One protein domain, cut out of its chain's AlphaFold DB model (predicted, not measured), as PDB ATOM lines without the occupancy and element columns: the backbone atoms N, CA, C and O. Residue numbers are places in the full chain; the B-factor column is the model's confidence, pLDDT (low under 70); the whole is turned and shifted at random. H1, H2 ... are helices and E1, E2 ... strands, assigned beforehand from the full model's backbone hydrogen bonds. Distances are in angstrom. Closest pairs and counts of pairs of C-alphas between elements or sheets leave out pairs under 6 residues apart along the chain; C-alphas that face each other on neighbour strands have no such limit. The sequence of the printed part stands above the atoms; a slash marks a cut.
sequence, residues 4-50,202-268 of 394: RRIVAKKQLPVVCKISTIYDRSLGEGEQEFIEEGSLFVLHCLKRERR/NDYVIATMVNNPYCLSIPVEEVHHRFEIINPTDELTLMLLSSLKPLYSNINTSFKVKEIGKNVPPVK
ATOM      1  N   ARG A   4      -5.166 -15.357 -29.686       93.50
ATOM      2  CA  ARG A   4      -5.225 -14.001 -29.104       93.50
ATOM      3  C   ARG A   4      -6.383 -13.804 -28.122       93.50
ATOM      4  O   ARG A   4      -6.240 -13.136 -27.104       93.50
ATOM      5  N   ARG A   5      -7.543 -14.417 -28.392       93.38
ATOM      6  CA  ARG A   5      -8.727 -14.307 -27.527       93.38
ATOM      7  C   ARG A   5      -8.617 -15.188 -26.286       93.38
ATOM      8  O   ARG A   5      -9.210 -14.829 -25.275       93.38
ATOM      9  N   ILE A   6      -7.920 -16.324 -26.360       92.88
ATOM     10  CA  ILE A   6      -7.625 -17.163 -25.185       92.88
ATOM     11  C   ILE A   6      -6.711 -16.390 -24.254       92.88
ATOM     12  O   ILE A   6      -7.086 -16.138 -23.114       92.88
ATOM     13  N   VAL A   7      -5.576 -15.955 -24.788       92.25
ATOM     14  CA  VAL A   7      -4.550 -15.216 -24.058       92.25
ATOM     15  C   VAL A   7      -5.123 -13.968 -23.379       92.25
ATOM     16  O   VAL A   7      -4.856 -13.730 -22.210       92.25
ATOM     17  N   ALA A   8      -5.964 -13.195 -24.074       92.44
ATOM     18  CA  ALA A   8      -6.535 -11.968 -23.516       92.44
ATOM     19  C   ALA A   8      -7.611 -12.199 -22.435       92.44
ATOM     20  O   ALA A   8      -7.916 -11.285 -21.674       92.44
ATOM     21  N   LYS A   9      -8.250 -13.378 -22.393       93.19
ATOM     22  CA  LYS A   9      -9.425 -13.637 -21.532       93.19
ATOM     23  C   LYS A   9      -9.181 -14.649 -20.421       93.19
ATOM     24  O   LYS A   9     -10.051 -14.815 -19.565       93.19
ATOM     25  N   LYS A  10      -8.085 -15.400 -20.477       89.62
ATOM     26  CA  LYS A  10      -7.818 -16.521 -19.576       89.62
ATOM     27  C   LYS A  10      -6.439 -16.376 -18.961       89.62
ATOM     28  O   LYS A  10      -5.488 -16.003 -19.636       89.62
ATOM     29  N   GLN A  11      -6.348 -16.728 -17.685       88.12
ATOM     30  CA  GLN A  11      -5.070 -16.898 -17.016       88.12
ATOM     31  C   GLN A  11      -4.449 -18.217 -17.484       88.12
ATOM     32  O   GLN A  11      -5.111 -19.253 -17.444       88.12
ATOM     33  N   LEU A  12      -3.209 -18.159 -17.966       86.44
ATOM     34  CA  LEU A  12      -2.421 -19.341 -18.308       86.44
ATOM     35  C   LEU A  12      -1.868 -19.995 -17.017       86.44
ATOM     36  O   LEU A  12      -1.640 -19.270 -16.044       86.44
ATOM     37  N   PRO A  13      -1.662 -21.329 -16.974       88.62
ATOM     38  CA  PRO A  13      -1.762 -22.266 -18.089       88.62
ATOM     39  C   PRO A  13      -3.198 -22.678 -18.448       88.62
ATOM     40  O   PRO A  13      -4.077 -22.743 -17.593       88.62
ATOM     41  N   VAL A  14      -3.440 -22.999 -19.724       89.56
ATOM     42  CA  VAL A  14      -4.745 -23.475 -20.222       89.56
ATOM     43  C   VAL A  14      -4.562 -24.688 -21.124       89.56
ATOM     44  O   VAL A  14      -3.713 -24.683 -22.014       89.56
ATOM     45  N   VAL A  15      -5.398 -25.710 -20.925       90.31
ATOM     46  CA  VAL A  15      -5.473 -26.872 -21.817       90.31
ATOM     47  C   VAL A  15      -6.403 -26.559 -22.980       90.31
ATOM     48  O   VAL A  15      -7.532 -26.095 -22.788       90.31
ATOM     49  N   CYS A  16      -5.948 -26.817 -24.200       92.50
ATOM     50  CA  CYS A  16      -6.766 -26.629 -25.385       92.50
ATOM     51  C   CYS A  16      -6.539 -27.710 -26.438       92.50
ATOM     52  O   CYS A  16      -5.461 -28.289 -26.545       92.50
ATOM     53  N   LYS A  17      -7.564 -27.937 -27.250       92.81
ATOM     54  CA  LYS A  17      -7.549 -28.798 -28.429       92.81
ATOM     55  C   LYS A  17      -7.618 -27.941 -29.681       92.81
ATOM     56  O   LYS A  17      -8.352 -26.956 -29.702       92.81
ATOM     57  N   ILE A  18      -6.903 -28.299 -30.738       91.06
ATOM     58  CA  ILE A  18      -7.098 -27.630 -32.028       91.06
ATOM     59  C   ILE A  18      -8.346 -28.183 -32.701       91.06
ATOM     60  O   ILE A  18      -8.464 -29.385 -32.907       91.06
ATOM     61  N   SER A  19      -9.284 -27.293 -33.020       89.50
ATOM     62  CA  SER A  19     -10.578 -27.655 -33.601       89.50
ATOM     63  C   SER A  19     -10.601 -27.574 -35.123       89.50
ATOM     64  O   SER A  19     -11.498 -28.128 -35.732       89.50
ATOM     65  N   THR A  20      -9.693 -26.809 -35.732       83.00
ATOM     66  CA  THR A  20      -9.575 -26.680 -37.193       83.00
ATOM     67  C   THR A  20      -8.146 -26.285 -37.548       83.00
ATOM     68  O   THR A  20      -7.644 -25.278 -37.027       83.00
ATOM     69  N   ILE A  21      -7.517 -27.025 -38.460       73.25
ATOM     70  CA  ILE A  21      -6.253 -26.616 -39.085       73.25
ATOM     71  C   ILE A  21      -6.575 -25.570 -40.156       73.25
ATOM     72  O   ILE A  21      -7.565 -25.689 -40.875       73.25
ATOM     73  N   TYR A  22      -5.751 -24.528 -40.249       61.81
ATOM     74  CA  TYR A  22      -5.761 -23.666 -41.423       61.81
ATOM     75  C   TYR A  22      -4.690 -24.204 -42.367       61.81
ATOM     76  O   TYR A  22      -3.512 -24.192 -42.013       61.81
ATOM     77  N   ASP A  23      -5.112 -24.728 -43.512       57.16
ATOM     78  CA  ASP A  23      -4.223 -25.304 -44.515       57.16
ATOM     79  C   ASP A  23      -3.364 -24.187 -45.131       57.16
ATOM     80  O   ASP A  23      -3.852 -23.346 -45.890       57.16
ATOM     81  N   ARG A  24      -2.086 -24.112 -44.742       56.00
ATOM     82  CA  ARG A  24      -1.078 -23.325 -45.461       56.00
ATOM     83  C   ARG A  24      -0.240 -24.287 -46.293       56.00
ATOM     84  O   ARG A  24       0.929 -24.511 -46.011       56.00
ATOM     85  N   SER A  25      -0.825 -24.788 -47.372       48.41
ATOM     86  CA  SER A  25      -0.137 -25.505 -48.449       48.41
ATOM     87  C   SER A  25       0.843 -24.623 -49.257       48.41
ATOM     88  O   SER A  25       1.010 -24.837 -50.453       48.41
ATOM     89  N   LEU A  26       1.432 -23.573 -48.669       46.03
ATOM     90  CA  LEU A  26       2.156 -22.516 -49.399       46.03
ATOM     91  C   LEU A  26       3.529 -22.151 -48.810       46.03
ATOM     92  O   LEU A  26       4.132 -21.181 -49.256       46.03
ATOM     93  N   GLY A  27       4.042 -22.902 -47.832       51.47
ATOM     94  CA  GLY A  27       5.414 -22.732 -47.346       51.47
ATOM     95  C   GLY A  27       6.285 -23.915 -47.749       51.47
ATOM     96  O   GLY A  27       6.083 -25.012 -47.235       51.47
ATOM     97  N   GLU A  28       7.253 -23.706 -48.641       45.97
ATOM     98  CA  GLU A  28       8.315 -24.680 -48.915       45.97
ATOM     99  C   GLU A  28       9.262 -24.743 -47.705       45.97
ATOM    100  O   GLU A  28      10.211 -23.974 -47.586       45.97
ATOM    101  N   GLY A  29       8.971 -25.623 -46.751       57.56
ATOM    102  CA  GLY A  29       9.838 -25.875 -45.605       57.56
ATOM    103  C   GLY A  29       9.313 -27.013 -44.740       57.56
ATOM    104  O   GLY A  29       8.112 -27.280 -44.720       57.56
ATOM    105  N   GLU A  30      10.210 -27.681 -44.010       54.50
ATOM    106  CA  GLU A  30       9.866 -28.640 -42.952       54.50
ATOM    107  C   GLU A  30       9.182 -27.907 -41.785       54.50
ATOM    108  O   GLU A  30       9.770 -27.664 -40.731       54.50
ATOM    109  N   GLN A  31       7.940 -27.479 -41.983       62.84
ATOM    110  CA  GLN A  31       7.141 -26.895 -40.917       62.84
ATOM    111  C   GLN A  31       6.577 -28.028 -40.060       62.84
ATOM    112  O   GLN A  31       6.034 -29.002 -40.580       62.84
ATOM    113  N   GLU A  32       6.696 -27.919 -38.734       65.62
ATOM    114  CA  GLU A  32       5.948 -28.811 -37.849       65.62
ATOM    115  C   GLU A  32       4.458 -28.536 -38.037       65.62
ATOM    116  O   GLU A  32       3.933 -27.502 -37.614       65.62
ATOM    117  N   PHE A  33       3.781 -29.464 -38.707       71.69
ATOM    118  CA  PHE A  33       2.341 -29.412 -38.865       71.69
ATOM    119  C   PHE A  33       1.684 -29.760 -37.543       71.69
ATOM    120  O   PHE A  33       2.010 -30.759 -36.899       71.69
ATOM    121  N   ILE A  34       0.725 -28.928 -37.157       81.00
ATOM    122  CA  ILE A  34      -0.153 -29.263 -36.059       81.00
ATOM    123  C   ILE A  34      -1.424 -29.900 -36.607       81.00
ATOM    124  O   ILE A  34      -2.182 -29.252 -37.329       81.00
ATOM    125  N   GLU A  35      -1.682 -31.142 -36.213       86.00
ATOM    126  CA  GLU A  35      -2.872 -31.877 -36.631       86.00
ATOM    127  C   GLU A  35      -4.127 -31.432 -35.868       86.00
ATOM    128  O   GLU A  35      -4.077 -31.037 -34.695       86.00
ATOM    129  N   GLU A  36      -5.284 -31.542 -36.521       90.31
ATOM    130  CA  GLU A  36      -6.580 -31.317 -35.899       90.31
ATOM    131  C   GLU A  36      -6.765 -32.315 -34.763       90.31
ATOM    132  O   GLU A  36      -6.437 -33.493 -34.866       90.31
ATOM    133  N   GLY A  37      -7.287 -31.833 -33.645       90.75
ATOM    134  CA  GLY A  37      -7.464 -32.639 -32.453       90.75
ATOM    135  C   GLY A  37      -6.223 -32.787 -31.583       90.75
ATOM    136  O   GLY A  37      -6.358 -33.310 -30.477       90.75
ATOM    137  N   SER A  38      -5.071 -32.258 -32.006       89.94
ATOM    138  CA  SER A  38      -3.885 -32.157 -31.155       89.94
ATOM    139  C   SER A  38      -4.194 -31.384 -29.873       89.94
ATOM    140  O   SER A  38      -4.886 -30.358 -29.884       89.94
ATOM    141  N   LEU A  39      -3.674 -31.898 -28.761       90.31
ATOM    142  CA  LEU A  39      -3.895 -31.379 -27.416       90.31
ATOM    143  C   LEU A  39      -2.659 -30.627 -26.937       90.31
ATOM    144  O   LEU A  39      -1.539 -31.139 -26.986       90.31
ATOM    145  N   PHE A  40      -2.894 -29.419 -26.442       89.19
ATOM    146  CA  PHE A  40      -1.882 -28.484 -25.983       89.19
ATOM    147  C   PHE A  40      -2.133 -28.084 -24.547       89.19
ATOM    148  O   PHE A  40      -3.278 -27.937 -24.114       89.19
ATOM    149  N   VAL A  41      -1.042 -27.776 -23.860       89.06
ATOM    150  CA  VAL A  41      -1.074 -26.876 -22.715       89.06
ATOM    151  C   VAL A  41      -0.326 -25.617 -23.091       89.06
ATOM    152  O   VAL A  41       0.852 -25.664 -23.436       89.06
ATOM    153  N   LEU A  42      -1.054 -24.505 -23.080       90.69
ATOM    154  CA  LEU A  42      -0.535 -23.159 -23.267       90.69
ATOM    155  C   LEU A  42      -0.036 -22.686 -21.907       90.69
ATOM    156  O   LEU A  42      -0.841 -22.595 -20.988       90.69
ATOM    157  N   HIS A  43       1.258 -22.422 -21.760       86.75
ATOM    158  CA  HIS A  43       1.883 -22.194 -20.451       86.75
ATOM    159  C   HIS A  43       2.006 -20.727 -20.097       86.75
ATOM    160  O   HIS A  43       1.570 -20.308 -19.031       86.75
ATOM    161  N   CYS A  44       2.616 -19.948 -20.982       86.31
ATOM    162  CA  CYS A  44       2.910 -18.549 -20.724       86.31
ATOM    163  C   CYS A  44       3.003 -17.755 -22.025       86.31
ATOM    164  O   CYS A  44       3.131 -18.317 -23.117       86.31
ATOM    165  N   LEU A  45       2.940 -16.434 -21.875       89.25
ATOM    166  CA  LEU A  45       3.295 -15.506 -22.930       89.25
ATOM    167  C   LEU A  45       4.778 -15.173 -22.872       89.25
ATOM    168  O   LEU A  45       5.330 -14.927 -21.801       89.25
ATOM    169  N   LYS A  46       5.387 -15.099 -24.047       87.94
ATOM    170  CA  LYS A  46       6.729 -14.585 -24.269       87.94
ATOM    171  C   LYS A  46       6.628 -13.482 -25.314       87.94
ATOM    172  O   LYS A  46       6.226 -13.749 -26.442       87.94
ATOM    173  N   ARG A  47       7.025 -12.265 -24.955       89.19
ATOM    174  CA  ARG A  47       7.302 -11.215 -25.935       89.19
ATOM    175  C   ARG A  47       8.739 -11.367 -26.408       89.19
ATOM    176  O   ARG A  47       9.640 -11.529 -25.588       89.19
ATOM    177  N   GLU A  48       8.953 -11.341 -27.714       86.94
ATOM    178  CA  GLU A  48      10.286 -11.438 -28.297       86.94
ATOM    179  C   GLU A  48      10.489 -10.347 -29.345       86.94
ATOM    180  O   GLU A  48       9.666 -10.170 -30.245       86.94
ATOM    181  N   ARG A  49      11.605  -9.626 -29.209       89.31
ATOM    182  CA  ARG A  49      12.092  -8.668 -30.201       89.31
ATOM    183  C   ARG A  49      12.957  -9.424 -31.196       89.31
ATOM    184  O   ARG A  49      13.791 -10.239 -30.795       89.31
ATOM    185  N   ARG A  50      12.743  -9.195 -32.487       90.62
ATOM    186  CA  ARG A  50      13.470  -9.864 -33.569       90.62
ATOM    187  C   ARG A  50      13.761  -8.904 -34.701       90.62
ATOM    188  O   ARG A  50      12.989  -7.987 -34.952       90.62
ATOM    189  N   ASN A 202       6.954  -9.463 -31.432       90.38
ATOM    190  CA  ASN A 202       5.849 -10.401 -31.526       90.38
ATOM    191  C   ASN A 202       5.607 -11.054 -30.171       90.38
ATOM    192  O   ASN A 202       6.544 -11.420 -29.452       90.38
ATOM    193  N   ASP A 203       4.331 -11.240 -29.854       91.88
ATOM    194  CA  ASP A 203       3.912 -12.031 -28.711       91.88
ATOM    195  C   ASP A 203       3.729 -13.490 -29.145       91.88
ATOM    196  O   ASP A 203       3.093 -13.808 -30.155       91.88
ATOM    197  N   TYR A 204       4.288 -14.387 -28.346       90.75
ATOM    198  CA  TYR A 204       4.268 -15.825 -28.546       90.75
ATOM    199  C   TYR A 204       3.668 -16.514 -27.334       90.75
ATOM    200  O   TYR A 204       3.883 -16.102 -26.194       90.75
ATOM    201  N   VAL A 205       2.958 -17.612 -27.566       91.06
ATOM    202  CA  VAL A 205       2.560 -18.531 -26.503       91.06
ATOM    203  C   VAL A 205       3.519 -19.704 -26.492       91.06
ATOM    204  O   VAL A 205       3.673 -20.390 -27.503       91.06
ATOM    205  N   ILE A 206       4.126 -19.954 -25.335       89.31
ATOM    206  CA  ILE A 206       4.894 -21.174 -25.124       89.31
ATOM    207  C   ILE A 206       3.929 -22.296 -24.782       89.31
ATOM    208  O   ILE A 206       3.147 -22.191 -23.833       89.31
ATOM    209  N   ALA A 207       3.981 -23.372 -25.556       89.38
ATOM    210  CA  ALA A 207       3.083 -24.501 -25.428       89.38
ATOM    211  C   ALA A 207       3.843 -25.827 -25.361       89.38
ATOM    212  O   ALA A 207       4.955 -25.965 -25.866       89.38
ATOM    213  N   THR A 208       3.218 -26.830 -24.758       87.81
ATOM    214  CA  THR A 208       3.619 -28.235 -24.909       87.81
ATOM    215  C   THR A 208       2.488 -29.003 -25.549       87.81
ATOM    216  O   THR A 208       1.331 -28.804 -25.176       87.81
ATOM    217  N   MET A 209       2.830 -29.909 -26.455       87.44
ATOM    218  CA  MET A 209       1.875 -30.791 -27.112       87.44
ATOM    219  C   MET A 209       2.060 -32.227 -26.623       87.44
ATOM    220  O   MET A 209       3.181 -32.680 -26.392       87.44
ATOM    221  N   VAL A 210       0.952 -32.949 -26.464       84.50
ATOM    222  CA  VAL A 210       0.971 -34.374 -26.100       84.50
ATOM    223  C   VAL A 210       1.737 -35.161 -27.157       84.50
ATOM    224  O   VAL A 210       1.569 -34.919 -28.348       84.50
ATOM    225  N   ASN A 211       2.576 -36.105 -26.726       82.44
ATOM    226  CA  ASN A 211       3.445 -36.914 -27.590       82.44
ATOM    227  C   ASN A 211       4.489 -36.124 -28.404       82.44
ATOM    228  O   ASN A 211       5.227 -36.734 -29.175       82.44
ATOM    229  N   ASN A 212       4.622 -34.806 -28.214       82.56
ATOM    230  CA  ASN A 212       5.698 -34.027 -28.820       82.56
ATOM    231  C   ASN A 212       6.849 -33.854 -27.809       82.56
ATOM    232  O   ASN A 212       6.624 -33.444 -26.667       82.56
ATOM    233  N   PRO A 213       8.099 -34.188 -28.178       79.25
ATOM    234  CA  PRO A 213       9.229 -34.060 -27.269       79.25
ATOM    235  C   PRO A 213       9.729 -32.617 -27.082       79.25
ATOM    236  O   PRO A 213      10.579 -32.421 -26.210       79.25
ATOM    237  N   TYR A 214       9.242 -31.659 -27.871       82.31
ATOM    238  CA  TYR A 214       9.655 -30.259 -27.910       82.31
ATOM    239  C   TYR A 214       8.630 -29.341 -27.232       82.31
ATOM    240  O   TYR A 214       7.437 -29.640 -27.138       82.31
ATOM    241  N   CYS A 215       9.111 -28.188 -26.769       85.25
ATOM    242  CA  CYS A 215       8.248 -27.050 -26.483       85.25
ATOM    243  C   CYS A 215       7.984 -26.307 -27.793       85.25
ATOM    244  O   CYS A 215       8.804 -26.332 -28.707       85.25
ATOM    245  N   LEU A 216       6.854 -25.625 -27.879       87.38
ATOM    246  CA  LEU A 216       6.430 -24.922 -29.079       87.38
ATOM    247  C   LEU A 216       6.291 -23.435 -28.775       87.38
ATOM    248  O   LEU A 216       5.769 -23.069 -27.724       87.38
ATOM    249  N   SER A 217       6.752 -22.589 -29.690       88.12
ATOM    250  CA  SER A 217       6.504 -21.149 -29.692       88.12
ATOM    251  C   SER A 217       5.480 -20.844 -30.773       88.12
ATOM    252  O   SER A 217       5.748 -21.013 -31.965       88.12
ATOM    253  N   ILE A 218       4.286 -20.439 -30.350       89.81
ATOM    254  CA  ILE A 218       3.140 -20.227 -31.232       89.81
ATOM    255  C   ILE A 218       2.891 -18.717 -31.351       89.81
ATOM    256  O   ILE A 218       2.520 -18.110 -30.341       89.81
ATOM    257  N   PRO A 219       3.084 -18.090 -32.527       89.62
ATOM    258  CA  PRO A 219       2.847 -16.656 -32.681       89.62
ATOM    259  C   PRO A 219       1.369 -16.323 -32.446       89.62
ATOM    260  O   PRO A 219       0.475 -16.968 -32.992       89.62
ATOM    261  N   VAL A 220       1.097 -15.311 -31.621       91.56
ATOM    262  CA  VAL A 220      -0.275 -14.948 -31.227       91.56
ATOM    263  C   VAL A 220      -1.070 -14.365 -32.398       91.56
ATOM    264  O   VAL A 220      -2.276 -14.613 -32.499       91.56
ATOM    265  N   GLU A 221      -0.410 -13.604 -33.273       86.81
ATOM    266  CA  GLU A 221      -1.065 -12.855 -34.353       86.81
ATOM    267  C   GLU A 221      -1.178 -13.630 -35.671       86.81
ATOM    268  O   GLU A 221      -2.167 -13.487 -36.389       86.81
ATOM    269  N   GLU A 222      -0.198 -14.478 -35.986       74.06
ATOM    270  CA  GLU A 222      -0.104 -15.141 -37.295       74.06
ATOM    271  C   GLU A 222      -0.921 -16.440 -37.382       74.06
ATOM    272  O   GLU A 222      -1.139 -16.983 -38.469       74.06
ATOM    273  N   VAL A 223      -1.384 -16.956 -36.240       67.62
ATOM    274  CA  VAL A 223      -2.019 -18.268 -36.167       67.62
ATOM    275  C   VAL A 223      -3.524 -18.174 -36.391       67.62
ATOM    276  O   VAL A 223      -4.298 -17.771 -35.522       67.62
ATOM    277  N   HIS A 224      -3.951 -18.653 -37.557       79.38
ATOM    278  CA  HIS A 224      -5.364 -18.805 -37.914       79.38
ATOM    279  C   HIS A 224      -6.011 -20.079 -37.339       79.38
ATOM    280  O   HIS A 224      -7.170 -20.374 -37.638       79.38
ATOM    281  N   HIS A 225      -5.296 -20.841 -36.502       82.12
ATOM    282  CA  HIS A 225      -5.861 -22.007 -35.827       82.12
ATOM    283  C   HIS A 225      -6.952 -21.596 -34.835       82.12
ATOM    284  O   HIS A 225      -6.869 -20.581 -34.132       82.12
ATOM    285  N   ARG A 226      -7.990 -22.431 -34.750       89.94
ATOM    286  CA  ARG A 226      -9.008 -22.318 -33.707       89.94
ATOM    287  C   ARG A 226      -8.716 -23.342 -32.622       89.94
ATOM    288  O   ARG A 226      -8.558 -24.526 -32.891       89.94
ATOM    289  N   PHE A 227      -8.694 -22.850 -31.395       92.00
ATOM    290  CA  PHE A 227      -8.451 -23.616 -30.185       92.00
ATOM    291  C   PHE A 227      -9.743 -23.736 -29.375       92.00
ATOM    292  O   PHE A 227     -10.418 -22.739 -29.095       92.00
ATOM    293  N   GLU A 228     -10.104 -24.947 -28.996       93.56
ATOM    294  CA  GLU A 228     -11.173 -25.258 -28.060       93.56
ATOM    295  C   GLU A 228     -10.566 -25.424 -26.666       93.56
ATOM    296  O   GLU A 228      -9.648 -26.219 -26.484       93.56
ATOM    297  N   ILE A 229     -11.026 -24.642 -25.686       92.25
ATOM    298  CA  ILE A 229     -10.548 -24.768 -24.302       92.25
ATOM    299  C   ILE A 229     -11.192 -26.005 -23.684       92.25
ATOM    300  O   ILE A 229     -12.415 -26.129 -23.715       92.25
ATOM    301  N   ILE A 230     -10.376 -26.862 -23.077       90.44
ATOM    302  CA  ILE A 230     -10.842 -28.025 -22.320       90.44
ATOM    303  C   ILE A 230     -10.886 -27.645 -20.841       90.44
ATOM    304  O   ILE A 230      -9.939 -27.056 -20.313       90.44
ATOM    305  N   ASN A 231     -11.995 -27.954 -20.167       84.00
ATOM    306  CA  ASN A 231     -12.133 -27.657 -18.747       84.00
ATOM    307  C   ASN A 231     -11.348 -28.677 -17.900       84.00
ATOM    308  O   ASN A 231     -11.443 -29.883 -18.130       84.00
ATOM    309  N   PRO A 232     -10.618 -28.218 -16.869       68.00
ATOM    310  CA  PRO A 232      -9.708 -29.061 -16.095       68.00
ATOM    311  C   PRO A 232     -10.385 -30.099 -15.193       68.00
ATOM    312  O   PRO A 232      -9.699 -30.898 -14.567       68.00
ATOM    313  N   THR A 233     -11.716 -30.099 -15.113       72.50
ATOM    314  CA  THR A 233     -12.494 -31.071 -14.334       72.50
ATOM    315  C   THR A 233     -12.556 -32.451 -14.977       72.50
ATOM    316  O   THR A 233     -12.923 -33.409 -14.303       72.50
ATOM    317  N   ASP A 234     -12.204 -32.563 -16.257       67.31
ATOM    318  CA  ASP A 234     -12.192 -33.846 -16.943       67.31
ATOM    319  C   ASP A 234     -10.964 -34.657 -16.514       67.31
ATOM    320  O   ASP A 234      -9.838 -34.159 -16.531       67.31
ATOM    321  N   GLU A 235     -11.169 -35.931 -16.180       78.38
ATOM    322  CA  GLU A 235     -10.116 -36.926 -15.908       78.38
ATOM    323  C   GLU A 235      -9.029 -36.926 -17.002       78.38
ATOM    324  O   GLU A 235      -7.836 -37.085 -16.736       78.38
ATOM    325  N   LEU A 236      -9.443 -36.608 -18.231       71.06
ATOM    326  CA  LEU A 236      -8.585 -36.392 -19.389       71.06
ATOM    327  C   LEU A 236      -7.548 -35.277 -19.169       71.06
ATOM    328  O   LEU A 236      -6.411 -35.423 -19.599       71.06
ATOM    329  N   THR A 237      -7.898 -34.191 -18.477       70.94
ATOM    330  CA  THR A 237      -6.971 -33.094 -18.154       70.94
ATOM    331  C   THR A 237      -5.907 -33.531 -17.152       70.94
ATOM    332  O   THR A 237      -4.735 -33.205 -17.328       70.94
ATOM    333  N   LEU A 238      -6.275 -34.305 -16.130       73.69
ATOM    334  CA  LEU A 238      -5.304 -34.847 -15.174       73.69
ATOM    335  C   LEU A 238      -4.343 -35.824 -15.859       73.69
ATOM    336  O   LEU A 238      -3.129 -35.736 -15.669       73.69
ATOM    337  N   MET A 239      -4.874 -36.696 -16.720       75.44
ATOM    338  CA  MET A 239      -4.069 -37.597 -17.541       75.44
ATOM    339  C   MET A 239      -3.138 -36.815 -18.478       75.44
ATOM    340  O   MET A 239      -1.949 -37.121 -18.564       75.44
ATOM    341  N   LEU A 240      -3.639 -35.752 -19.113       71.50
ATOM    342  CA  LEU A 240      -2.847 -34.873 -19.970       71.50
ATOM    343  C   LEU A 240      -1.695 -34.238 -19.209       71.50
ATOM    344  O   LEU A 240      -0.555 -34.406 -19.625       71.50
ATOM    345  N   LEU A 241      -1.966 -33.574 -18.085       71.50
ATOM    346  CA  LEU A 241      -0.938 -32.938 -17.264       71.50
ATOM    347  C   LEU A 241       0.129 -33.940 -16.806       71.50
ATOM    348  O   LEU A 241       1.308 -33.604 -16.806       71.50
ATOM    349  N   SER A 242      -0.265 -35.180 -16.497       71.25
ATOM    350  CA  SER A 242       0.677 -36.252 -16.147       71.25
ATOM    351  C   SER A 242       1.531 -36.738 -17.327       71.25
ATOM    352  O   SER A 242       2.636 -37.236 -17.123       71.25
ATOM    353  N   SER A 243       1.040 -36.572 -18.559       66.38
ATOM    354  CA  SER A 243       1.745 -36.932 -19.796       66.38
ATOM    355  C   SER A 243       2.679 -35.833 -20.312       66.38
ATOM    356  O   SER A 243       3.503 -36.081 -21.196       66.38
ATOM    357  N   LEU A 244       2.563 -34.611 -19.781       65.38
ATOM    358  CA  LEU A 244       3.413 -33.505 -20.196       65.38
ATOM    359  C   LEU A 244       4.826 -33.700 -19.665       65.38
ATOM    360  O   LEU A 244       5.048 -33.983 -18.488       65.38
ATOM    361  N   LYS A 245       5.807 -33.483 -20.540       66.19
ATOM    362  CA  LYS A 245       7.197 -33.416 -20.104       66.19
ATOM    363  C   LYS A 245       7.392 -32.240 -19.140       66.19
ATOM    364  O   LYS A 245       6.742 -31.207 -19.311       66.19
ATOM    365  N   PRO A 246       8.340 -32.354 -18.190       64.06
ATOM    366  CA  PRO A 246       8.748 -31.228 -17.368       64.06
ATOM    367  C   PRO A 246       9.105 -30.041 -18.261       64.06
ATOM    368  O   PRO A 246      10.001 -30.120 -19.107       64.06
ATOM    369  N   LEU A 247       8.369 -28.950 -18.084       63.19
ATOM    370  CA  LEU A 247       8.519 -27.739 -18.876       63.19
ATOM    371  C   LEU A 247       9.923 -27.138 -18.694       63.19
ATOM    372  O   LEU A 247      10.587 -26.743 -19.648       63.19
ATOM    373  N   TYR A 248      10.407 -27.155 -17.453       60.09
ATOM    374  CA  TYR A 248      11.600 -26.432 -17.021       60.09
ATOM    375  C   TYR A 248      12.909 -26.932 -17.637       60.09
ATOM    376  O   TYR A 248      13.711 -26.114 -18.082       60.09
ATOM    377  N   SER A 249      13.119 -28.249 -17.757       60.94
ATOM    378  CA  SER A 249      14.339 -28.778 -18.393       60.94
ATOM    379  C   SER A 249      14.412 -28.482 -19.896       60.94
ATOM    380  O   SER A 249      15.488 -28.570 -20.485       60.94
ATOM    381  N   ASN A 250      13.285 -28.115 -20.516       56.88
ATOM    382  CA  ASN A 250      13.188 -27.825 -21.945       56.88
ATOM    383  C   ASN A 250      13.058 -26.317 -22.247       56.88
ATOM    384  O   ASN A 250      13.468 -25.893 -23.325       56.88
ATOM    385  N   ILE A 251      12.543 -25.507 -21.310       53.66
ATOM    386  CA  ILE A 251      12.423 -24.047 -21.458       53.66
ATOM    387  C   ILE A 251      13.678 -23.290 -21.013       53.66
ATOM    388  O   ILE A 251      14.016 -22.298 -21.654       53.66
ATOM    389  N   ASN A 252      14.389 -23.741 -19.971       49.19
ATOM    390  CA  ASN A 252      15.554 -23.011 -19.438       49.19
ATOM    391  C   ASN A 252      16.703 -22.858 -20.439       49.19
ATOM    392  O   ASN A 252      17.645 -22.117 -20.192       49.19
ATOM    393  N   THR A 253      16.626 -23.558 -21.562       50.50
ATOM    394  CA  THR A 253      17.661 -23.556 -22.574       50.50
ATOM    395  C   THR A 253      17.205 -22.979 -23.909       50.50
ATOM    396  O   THR A 253      18.044 -22.769 -24.762       50.50
ATOM    397  N   SER A 254      15.923 -22.719 -24.180       55.41
ATOM    398  CA  SER A 254      15.377 -22.432 -25.535       55.41
ATOM    399  C   SER A 254      15.805 -23.384 -26.687       55.41
ATOM    400  O   SER A 254      15.172 -23.377 -27.737       55.41
ATOM    401  N   PHE A 255      16.757 -24.304 -26.464       51.25
ATOM    402  CA  PHE A 255      17.325 -25.305 -27.374       51.25
ATOM    403  C   PHE A 255      16.271 -26.265 -27.941       51.25
ATOM    404  O   PHE A 255      16.514 -26.943 -28.935       51.25
ATOM    405  N   LYS A 256      15.105 -26.361 -27.298       63.09
ATOM    406  CA  LYS A 256      14.014 -27.265 -27.684       63.09
ATOM    407  C   LYS A 256      12.685 -26.548 -27.886       63.09
ATOM    408  O   LYS A 256      11.651 -27.214 -27.899       63.09
ATOM    409  N   VAL A 257      12.698 -25.220 -27.996       76.19
ATOM    410  CA  VAL A 257      11.504 -24.466 -28.370       76.19
ATOM    411  C   VAL A 257      11.477 -24.367 -29.891       76.19
ATOM    412  O   VAL A 257      12.303 -23.679 -30.483       76.19
ATOM    413  N   LYS A 258      10.540 -25.069 -30.525       82.31
ATOM    414  CA  LYS A 258      10.320 -25.002 -31.970       82.31
ATOM    415  C   LYS A 258       9.255 -23.974 -32.293       82.31
ATOM    416  O   LYS A 258       8.210 -23.926 -31.651       82.31
ATOM    417  N   GLU A 259       9.523 -23.136 -33.277       82.62
ATOM    418  CA  GLU A 259       8.569 -22.127 -33.713       82.62
ATOM    419  C   GLU A 259       7.674 -22.667 -34.820       82.62
ATOM    420  O   GLU A 259       8.137 -23.331 -35.745       82.62
ATOM    421  N   ILE A 260       6.382 -22.375 -34.715       83.44
ATOM    422  CA  ILE A 260       5.388 -22.861 -35.667       83.44
ATOM    423  C   ILE A 260       5.193 -21.835 -36.780       83.44
ATOM    424  O   ILE A 260       4.942 -20.661 -36.512       83.44
ATOM    425  N   GLY A 261       5.247 -22.302 -38.031       75.44
ATOM    426  CA  GLY A 261       4.836 -21.531 -39.206       75.44
ATOM    427  C   GLY A 261       5.848 -20.508 -39.727       75.44
ATOM    428  O   GLY A 261       5.501 -19.746 -40.628       75.44
ATOM    429  N   LYS A 262       7.081 -20.483 -39.200       72.88
ATOM    430  CA  LYS A 262       8.158 -19.616 -39.700       72.88
ATOM    431  C   LYS A 262       9.281 -20.424 -40.333       72.88
ATOM    432  O   LYS A 262       9.572 -21.540 -39.906       72.88
ATOM    433  N   ASN A 263       9.925 -19.828 -41.334       74.00
ATOM    434  CA  ASN A 263      11.156 -20.363 -41.899       74.00
ATOM    435  C   ASN A 263      12.221 -20.386 -40.809       74.00
ATOM    436  O   ASN A 263      12.478 -19.372 -40.155       74.00
ATOM    437  N   VAL A 264      12.808 -21.561 -40.596       71.19
ATOM    438  CA  VAL A 264      13.869 -21.726 -39.610       71.19
ATOM    439  C   VAL A 264      15.106 -21.019 -40.160       71.19
ATOM    440  O   VAL A 264      15.545 -21.376 -41.255       71.19
ATOM    441  N   PRO A 265      15.677 -20.030 -39.449       76.00
ATOM    442  CA  PRO A 265      16.907 -19.402 -39.904       76.00
ATOM    443  C   PRO A 265      18.035 -20.451 -39.959       76.00
ATOM    444  O   PRO A 265      17.948 -21.495 -39.279       76.00
ATOM    445  N   PRO A 266      19.103 -20.203 -40.742       78.25
ATOM    446  CA  PRO A 266      20.261 -21.089 -40.759       78.25
ATOM    447  C   PRO A 266      20.773 -21.322 -39.331       78.25
ATOM    448  O   PRO A 266      20.629 -20.452 -38.474       78.25
ATOM    449  N   VAL A 267      21.331 -22.507 -39.052       77.88
ATOM    450  CA  VAL A 267      21.616 -22.984 -37.679       77.88
ATOM    451  C   VAL A 267      22.374 -21.960 -36.833       77.88
ATOM    452  O   VAL A 267      22.047 -21.781 -35.665       77.88
ATOM    453  N   LYS A 268      23.327 -21.267 -37.451       79.00
ATOM    454  CA  LYS A 268      24.170 -20.226 -36.855       79.00
ATOM    455  C   LYS A 268      23.403 -18.997 -36.373       79.00
ATOM    456  O   LYS A 268      23.639 -18.477 -35.297       79.00
TER     457      LYS A 268
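Overview. This is residues 4 to 50 and 202 to 268 of the 394 residues of the protein "DgyrCDS4506" of Dimorphilus gyrociliatus (UniProt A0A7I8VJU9). A strongly twisted, curled sheet of six strands makes the core, wrapped part of the way round like an open barrel whose edge strands E5 and E6 do not meet. The short helix H1 sits over the sheet with strands E1, E2, E3 and E5 near it, H2 crosses over E1 and E2, and H3 only grazes the sheet. The printed part has 114 residues, with H1 E1 E2 E3 E4 E5 H2 H3 E6 along the chain. The sheet's order is E5 E1 E2 E3 E4 E6, mixed, and the class is mixed, helices and strands. The whole is compact, with a radius of gyration of the C-alphas of 14.0 A and spans of 42 by 31 by 26 A.

Along the chain. The longest strand is E2, residues 39 to 50, 28.3 A from first to last C-alpha; it bends by 70 degrees at residue 44. E3 is residues 202 to 209, 21.2 A, and E1 residues 14 to 20, 17.9 A. E4 is residues 215 to 219, E5 residues 226 to 229 and E6 residues 257 to 259. H1 is residues 4 to 9, from C-alpha 4 at (-5.225, -14.001, -29.104). H2 is residues 235 to 243, 12.5 A long, and H3 is residues 248 to 251. E6 ends with C-alpha 259 at (8.569, -22.127, -33.713).

Arrangement. E2 and E3 are antiparallel, with N 43 and O 206 2.8 A apart, within hydrogen-bond range. E1 and E2 form a hairpin, with N 40 and O 16 at 2.8 A. E3 and E4 form another, with N 207 and O 216 at 2.8 A. E5 is antiparallel to E1, with N 17 and O 228 at 2.8 A. E6 is parallel to E4 at 33 degrees, with N 258 and O 215 at 2.8 A. The edge strands E5 and E6 are apart. H1 is on the sheet at a height of 7.8 A, over none of the strands, but only just: two of its C-alphas fall on E2. The closest C-alphas of H1 and E2 are those of Val 7 and Leu 45, 7.9 A apart. H2 is on the sheet and runs across the strands, at 71 degrees to E1 on the local plane. The closest C-alphas of E1 and H2 are those of Val 15 and Thr 237, 7.4 A apart. H3 only grazes the sheet with residues 250 to 251. In H1 and H2 every O i to N i+4 pair is within hydrogen-bond range; H3 is too short for one.

Size, cuts and confidence. The C-alphas of Thr 233 and Lys 268 are the two farthest apart, 44.4 A. Residues 51 to 201 are not printed, and C-alphas 50 and 202 are 7.9 A apart across the cut. The link from E1 to E2, residues 21 to 38, is long. Mean pLDDT of the printed part is 78.4; residues 22 to 32 and 243 to 256, with 223, 232 and 234, are under 70.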